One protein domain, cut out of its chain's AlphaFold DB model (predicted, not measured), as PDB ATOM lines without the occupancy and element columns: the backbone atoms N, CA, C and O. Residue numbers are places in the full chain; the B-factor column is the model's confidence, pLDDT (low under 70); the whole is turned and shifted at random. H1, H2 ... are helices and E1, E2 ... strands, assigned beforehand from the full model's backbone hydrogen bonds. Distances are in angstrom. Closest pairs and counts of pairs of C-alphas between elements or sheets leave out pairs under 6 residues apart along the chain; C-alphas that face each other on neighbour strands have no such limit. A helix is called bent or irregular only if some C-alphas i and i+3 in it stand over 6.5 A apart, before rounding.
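What this domain is: This is residues 28 to 79 of the 84 residues of the protein "Brevican core protein" of Mizuhopecten yessoensis (UniProt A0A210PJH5). Two helices stand at opposite ends of a small body, H1 at one end and the longer H2 at the other, with the one short strand E1 at H2's end. The chain goes out from E1 to H1 through residues 35 to 42 and comes back to H2 through residues 53 to 62, as an open loop in the backbone, with no two of the three named elements in contact. The printed part has 52 residues with one named strand and two named helices, in the order E1, H1, H2; its class is mostly helix, and no two named strands pair. The whole is compact and rounded, with a radius of gyration of the C-alphas of 11.3 A and spans of 26 by 25 by 16 A.

Where its parts are: Begin at residue 28 and go on to E1, residues 32 to 34, where C-alpha 32 is at (-32.444, 36.155, 35.714); the strand is 6.8 A long from first to last C-alpha. Next find C-alpha 43 at (-47.793, 21.909, 33.799), where H1, residues 43 to 52, begins; it runs 14.3 A to C-alpha 52. H2, residues 63 to 77, begins at C-alpha 63 at (-41.703, 38.089, 47.454) and ends 21.0 A away at C-alpha 77, at (-52.391, 39.603, 29.452).

How they stand to each other: Look first at residues 28 to 29, which pair with residues 32 to 33 of E1, antiparallel, in a stretch too short to be named. E1 pairs with no named strand. E1 and H1 are apart, with no C-alpha of the one within 8 A of the other. By the same test H1 and H2 are apart, and E1 and H2 are apart too. Compare the y values to find the two ends: 21.909 at C-alpha 43 and 23.853 at C-alpha 52 in H1, against 38.089 at C-alpha 63 and 39.603 at C-alpha 77 in H2. In H1 and H2 every pair of O i and N i+4 is within hydrogen-bond range, and neither helix is bent or irregular.

The domain as a whole: The two C-alphas farthest apart are those of Ser 52, in H1, and Val 63, in H2, at 27.6 A. From the first printed C-alpha, of Thr 28, to the last, of Val 79, it is 18.4 A. The printed part has no cut. The link from E1 to H1 has 8 residues and the link from H1 to H2 has 10; both are short. The mean pLDDT of the printed part is 90.6, and the residues under 70 are 77 to 79, of which 77 belongs to H2.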
ATOM      1  N   THR A  28     -35.891  41.118  32.351       93.19
ATOM      2  CA  THR A  28     -34.765  40.868  33.267       93.19
ATOM      3  C   THR A  28     -35.151  41.238  34.690       93.19
ATOM      4  O   THR A  28     -35.597  42.360  34.931       93.19
ATOM      5  N   PHE A  29     -34.921  40.334  35.637       94.31
ATOM      6  CA  PHE A  29     -35.089  40.612  37.061       94.31
ATOM      7  C   PHE A  29     -34.051  39.845  37.873       94.31
ATOM      8  O   PHE A  29     -33.842  38.658  37.648       94.31
ATOM      9  N   ASP A  30     -33.364  40.554  38.767       92.88
ATOM     10  CA  ASP A  30     -32.349  40.008  39.680       92.88
ATOM     11  C   ASP A  30     -31.333  39.043  39.024       92.88
ATOM     12  O   ASP A  30     -31.059  37.938  39.485       92.88
ATOM     13  N   GLY A  31     -30.806  39.440  37.860       90.88
ATOM     14  CA  GLY A  31     -29.829  38.643  37.108       90.88
ATOM     15  C   GLY A  31     -30.402  37.419  36.378       90.88
ATOM     16  O   GLY A  31     -29.637  36.689  35.750       90.88
ATOM     17  N   SER A  32     -31.719  37.216  36.419       92.75
ATOM     18  CA  SER A  32     -32.444  36.155  35.714       92.75
ATOM     19  C   SER A  32     -33.279  36.713  34.555       92.75
ATOM     20  O   SER A  32     -33.616  37.900  34.516       92.75
ATOM     21  N   CYS A  33     -33.602  35.844  33.595       93.75
ATOM     22  CA  CYS A  33     -34.355  36.174  32.387       93.75
ATOM     23  C   CYS A  33     -35.688  35.433  32.361       93.75
ATOM     24  O   CYS A  33     -35.716  34.213  32.511       93.75
ATOM     25  N   TYR A  34     -36.771  36.158  32.095       93.69
ATOM     26  CA  TYR A  34     -38.137  35.643  32.114       93.69
ATOM     27  C   TYR A  34     -38.821  35.884  30.772       93.69
ATOM     28  O   TYR A  34     -38.723  36.967  30.198       93.69
ATOM     29  N   PHE A  35     -39.547  34.882  30.286       92.19
ATOM     30  CA  PHE A  35     -40.371  34.990  29.087       92.19
ATOM     31  C   PHE A  35     -41.787  34.532  29.402       92.19
ATOM     32  O   PHE A  35     -41.981  33.471  29.997       92.19
ATOM     33  N   ILE A  36     -42.771  35.337  29.006       90.06
ATOM     34  CA  ILE A  36     -44.183  35.023  29.200       90.06
ATOM     35  C   ILE A  36     -44.747  34.536  27.873       90.06
ATOM     36  O   ILE A  36     -44.842  35.294  26.909       90.06
ATOM     37  N   PHE A  37     -45.132  33.264  27.836       86.56
ATOM     38  CA  PHE A  37     -45.910  32.726  26.732       86.56
ATOM     39  C   PHE A  37     -47.391  33.028  26.970       86.56
ATOM     40  O   PHE A  37     -47.933  32.660  28.012       86.56
ATOM     41  N   ASP A  38     -48.064  33.650  26.003       83.50
ATOM     42  CA  ASP A  38     -49.520  33.857  26.036       83.50
ATOM     43  C   ASP A  38     -50.272  32.582  25.602       83.50
ATOM     44  O   ASP A  38     -51.066  32.566  24.664       83.50
ATOM     45  N   ILE A  39     -49.950  31.461  26.251       85.06
ATOM     46  CA  ILE A  39     -50.580  30.156  26.031       85.06
ATOM     47  C   ILE A  39     -50.889  29.511  27.380       85.06
ATOM     48  O   ILE A  39     -50.107  29.581  28.328       85.06
ATOM     49  N   LYS A  40     -52.048  28.857  27.472       86.44
ATOM     50  CA  LYS A  40     -52.424  28.066  28.648       86.44
ATOM     51  C   LYS A  40     -52.154  26.599  28.364       86.44
ATOM     52  O   LYS A  40     -52.877  25.979  27.590       86.44
ATOM     53  N   GLU A  41     -51.152  26.047  29.033       89.81
ATOM     54  CA  GLU A  41     -50.769  24.643  28.908       89.81
ATOM     55  C   GLU A  41     -50.820  23.930  30.270       89.81
ATOM     56  O   GLU A  41     -50.587  24.555  31.310       89.81
ATOM     57  N   PRO A  42     -51.101  22.612  30.304       94.81
ATOM     58  CA  PRO A  42     -50.868  21.799  31.492       94.81
ATOM     59  C   PRO A  42     -49.400  21.870  31.921       94.81
ATOM     60  O   PRO A  42     -48.513  21.955  31.076       94.81
ATOM     61  N   TRP A  43     -49.134  21.737  33.221       91.38
ATOM     62  CA  TRP A  43     -47.793  21.909  33.799       91.38
ATOM     63  C   TRP A  43     -46.686  21.133  33.062       91.38
ATOM     64  O   TRP A  43     -45.629  21.684  32.771       91.38
ATOM     65  N   LEU A  44     -46.942  19.869  32.700       96.12
ATOM     66  CA  LEU A  44     -45.967  19.028  31.996       96.12
ATOM     67  C   LEU A  44     -45.652  19.539  30.579       96.12
ATOM     68  O   LEU A  44     -44.496  19.516  30.153       96.12
ATOM     69  N   ALA A  45     -46.675  20.005  29.860       95.50
ATOM     70  CA  ALA A  45     -46.506  20.598  28.539       95.50
ATOM     71  C   ALA A  45     -45.746  21.925  28.654       95.50
ATOM     72  O   ALA A  45     -44.702  22.062  28.028       95.50
ATOM     73  N   ALA A  46     -46.156  22.805  29.575       93.56
ATOM     74  CA  ALA A  46     -45.480  24.075  29.835       93.56
ATOM     75  C   ALA A  46     -43.994  23.886  30.201       93.56
ATOM     76  O   ALA A  46     -43.129  24.595  29.694       93.56
ATOM     77  N   SER A  47     -43.670  22.884  31.028       94.75
ATOM     78  CA  SER A  47     -42.281  22.546  31.361       94.75
ATOM     79  C   SER A  47     -41.484  22.115  30.130       94.75
ATOM     80  O   SER A  47     -40.347  22.550  29.955       94.75
ATOM     81  N   THR A  48     -42.077  21.290  29.268       96.38
ATOM     82  CA  THR A  48     -41.448  20.854  28.014       96.38
ATOM     83  C   THR A  48     -41.233  22.039  27.070       96.38
ATOM     84  O   THR A  48     -40.150  22.174  26.498       96.38
ATOM     85  N   THR A  49     -42.218  22.934  26.970       94.00
ATOM     86  CA  THR A  49     -42.137  24.178  26.201       94.00
ATOM     87  C   THR A  49     -40.978  25.038  26.698       94.00
ATOM     88  O   THR A  49     -40.076  25.320  25.915       94.00
ATOM     89  N   CYS A  50     -40.898  25.366  27.993       93.62
ATOM     90  CA  CYS A  50     -39.782  26.143  28.550       93.62
ATOM     91  C   CYS A  50     -38.410  25.505  28.267       93.62
ATOM     92  O   CYS A  50     -37.483  26.203  27.853       93.62
ATOM     93  N   ASN A  51     -38.298  24.179  28.410       95.69
ATOM     94  CA  ASN A  51     -37.059  23.449  28.126       95.69
ATOM     95  C   ASN A  51     -36.625  23.574  26.657       95.69
ATOM     96  O   ASN A  51     -35.426  23.642  26.380       95.69
ATOM     97  N   SER A  52     -37.570  23.653  25.711       95.12
ATOM     98  CA  SER A  52     -37.256  23.853  24.286       95.12
ATOM     99  C   SER A  52     -36.659  25.235  23.981       95.12
ATOM    100  O   SER A  52     -35.943  25.385  22.995       95.12
ATOM    101  N   TYR A  53     -36.872  26.213  24.868       92.62
ATOM    102  CA  TYR A  53     -36.260  27.547  24.833       92.62
ATOM    103  C   TYR A  53     -34.983  27.646  25.684       92.62
ATOM    104  O   TYR A  53     -34.534  28.749  25.993       92.62
ATOM    105  N   HIS A  54     -34.389  26.513  26.080       93.19
ATOM    106  CA  HIS A  54     -33.234  26.459  26.987       93.19
ATOM    107  C   HIS A  54     -33.482  27.154  28.342       93.19
ATOM    108  O   HIS A  54     -32.555  27.678  28.960       93.19
ATOM    109  N   ALA A  55     -34.733  27.143  28.809       94.06
ATOM    110  CA  ALA A  55     -35.167  27.699  30.085       94.06
ATOM    111  C   ALA A  55     -35.943  26.656  30.906       94.06
ATOM    112  O   ALA A  55     -36.130  25.521  30.481       94.06
ATOM    113  N   HIS A  56     -36.400  27.035  32.094       95.56
ATOM    114  CA  HIS A  56     -37.259  26.216  32.950       95.56
ATOM    115  C   HIS A  56     -38.459  27.044  33.417       95.56
ATOM    116  O   HIS A  56     -38.460  28.269  33.287       95.56
ATOM    117  N   LEU A  57     -39.493  26.373  33.930       94.38
ATOM    118  CA  LEU A  57     -40.605  27.066  34.584       94.38
ATOM    119  C   LEU A  57     -40.068  27.906  35.745       94.38
ATOM    120  O   LEU A  57     -39.216  27.425  36.489       94.38
ATOM    121  N   ALA A  58     -40.570  29.135  35.886       92.88
ATOM    122  CA  ALA A  58     -40.131  30.045  36.937       92.88
ATOM    123  C   ALA A  58     -40.321  29.406  38.322       92.88
ATOM    124  O   ALA A  58     -41.430  29.002  38.680       92.88
ATOM    125  N   ASP A  59     -39.228  29.320  39.077       91.38
ATOM    126  CA  ASP A  59     -39.210  28.888  40.471       91.38
ATOM    127  C   ASP A  59     -39.111  30.130  41.355       91.38
ATOM    128  O   ASP A  59     -38.087  30.809  41.355       91.38
ATOM    129  N   VAL A  60     -40.203  30.458  42.043       93.88
ATOM    130  CA  VAL A  60     -40.350  31.720  42.773       93.88
ATOM    131  C   VAL A  60     -39.612  31.639  44.105       93.88
ATOM    132  O   VAL A  60     -40.052  30.949  45.027       93.88
ATOM    133  N   LYS A  61     -38.504  32.371  44.224       93.69
ATOM    134  CA  LYS A  61     -37.600  32.313  45.381       93.69
ATOM    135  C   LYS A  61     -38.010  33.249  46.506       93.69
ATOM    136  O   LYS A  61     -37.774  32.938  47.674       93.69
ATOM    137  N   ASP A  62     -38.595  34.398  46.174       95.81
ATOM    138  CA  ASP A  62     -38.981  35.400  47.160       95.81
ATOM    139  C   ASP A  62     -40.169  36.281  46.731       95.81
ATOM    140  O   ASP A  62     -40.728  36.167  45.639       95.81
ATOM    141  N   VAL A  63     -40.574  37.169  47.643       97.44
ATOM    142  CA  VAL A  63     -41.703  38.089  47.454       97.44
ATOM    143  C   VAL A  63     -41.441  39.163  46.391       97.44
ATOM    144  O   VAL A  63     -42.388  39.682  45.802       97.44
ATOM    145  N   HIS A  64     -40.186  39.531  46.141       97.25
ATOM    146  CA  HIS A  64     -39.846  40.507  45.109       97.25
ATOM    147  C   HIS A  64     -39.990  39.873  43.726       97.25
ATOM    148  O   HIS A  64     -40.591  40.491  42.848       97.25
ATOM    149  N   GLU A  65     -39.529  38.631  43.566       96.06
ATOM    150  CA  GLU A  65     -39.725  37.844  42.350       96.06
ATOM    151  C   GLU A  65     -41.214  37.583  42.088       96.06
ATOM    152  O   GLU A  65     -41.693  37.849  40.989       96.06
ATOM    153  N   ASP A  66     -41.987  37.174  43.100       95.69
ATOM    154  CA  ASP A  66     -43.443  36.992  42.976       95.69
ATOM    155  C   ASP A  66     -44.158  38.275  42.510       95.69
ATOM    156  O   ASP A  66     -44.978  38.257  41.586       95.69
ATOM    157  N   ASN A  67     -43.824  39.419  43.117       96.69
ATOM    158  CA  ASN A  67     -44.396  40.711  42.739       96.69
ATOM    159  C   ASN A  67     -44.015  41.114  41.311       96.69
ATOM    160  O   ASN A  67     -44.868  41.602  40.565       96.69
ATOM    161  N   PHE A  68     -42.760  40.899  40.921       95.25
ATOM    162  CA  PHE A  68     -42.294  41.146  39.562       95.25
ATOM    163  C   PHE A  68     -43.035  40.266  38.545       95.25
ATOM    164  O   PHE A  68     -43.577  40.786  37.567       95.25
ATOM    165  N   LEU A  69     -43.151  38.959  38.807       93.56
ATOM    166  CA  LEU A  69     -43.861  38.017  37.940       93.56
ATOM    167  C   LEU A  69     -45.328  38.419  37.748       93.56
ATOM    168  O   LEU A  69     -45.813  38.461  36.618       93.56
ATOM    169  N   LYS A  70     -46.025  38.811  38.822       92.56
ATOM    170  CA  LYS A  70     -47.403  39.328  38.743       92.56
ATOM    171  C   LYS A  70     -47.512  40.574  37.863       92.56
ATOM    172  O   LYS A  70     -48.467  40.698  37.097       92.56
ATOM    173  N   GLN A  71     -46.553  41.497  37.955       92.62
ATOM    174  CA  GLN A  71     -46.543  42.711  37.133       92.62
ATOM    175  C   GLN A  71     -46.377  42.389  35.649       92.62
ATOM    176  O   GLN A  71     -47.151  42.890  34.829       92.62
ATOM    177  N   ILE A  72     -45.411  41.536  35.295       91.06
ATOM    178  CA  ILE A  72     -45.173  41.195  33.890       91.06
ATOM    179  C   ILE A  72     -46.308  40.336  33.324       91.06
ATOM    180  O   ILE A  72     -46.782  40.628  32.234       91.06
ATOM    181  N   ILE A  73     -46.843  39.362  34.067       88.56
ATOM    182  CA  ILE A  73     -47.988  38.549  33.620       88.56
ATOM    183  C   ILE A  73     -49.189  39.445  33.290       88.56
ATOM    184  O   ILE A  73     -49.790  39.308  32.227       88.56
ATOM    185  N   ASN A  74     -49.497  40.422  34.149       86.94
ATOM    186  CA  ASN A  74     -50.563  41.387  33.885       86.94
ATOM    187  C   ASN A  74     -50.273  42.246  32.648       86.94
ATOM    188  O   ASN A  74     -51.177  42.488  31.855       86.94
ATOM    189  N   LYS A  75     -49.023  42.683  32.452       83.81
ATOM    190  CA  LYS A  75     -48.608  43.422  31.251       83.81
ATOM    191  C   LYS A  75     -48.875  42.610  29.981       83.81
ATOM    192  O   LYS A  75     -49.452  43.159  29.049       83.81
ATOM    193  N   TYR A  76     -48.510  41.329  29.945       77.25
ATOM    194  CA  TYR A  76     -48.693  40.482  28.758       77.25
ATOM    195  C   TYR A  76     -50.144  40.035  28.546       77.25
ATOM    196  O   TYR A  76     -50.576  39.988  27.404       77.25
ATOM    197  N   HIS A  77     -50.943  39.829  29.600       68.50
ATOM    198  CA  HIS A  77     -52.391  39.603  29.452       68.50
ATOM    199  C   HIS A  77     -53.139  40.783  28.811       68.50
ATOM    200  O   HIS A  77     -54.237  40.604  28.286       68.50
ATOM    201  N   LEU A  78     -52.572  41.990  28.875       60.16
ATOM    202  CA  LEU A  78     -53.134  43.193  28.262       60.16
ATOM    203  C   LEU A  78     -52.635  43.423  26.825       60.16
ATOM    204  O   LEU A  78     -53.165  44.301  26.142       60.16
ATOM    205  N   VAL A  79     -51.643  42.658  26.357       52.12
ATOM    206  CA  VAL A  79     -51.105  42.751  24.993       52.12
ATOM    207  C   VAL A  79     -51.705  41.615  24.158       52.12
ATOM    208  O   VAL A  79     -51.509  40.455  24.501       52.12
TER     209      VAL A  79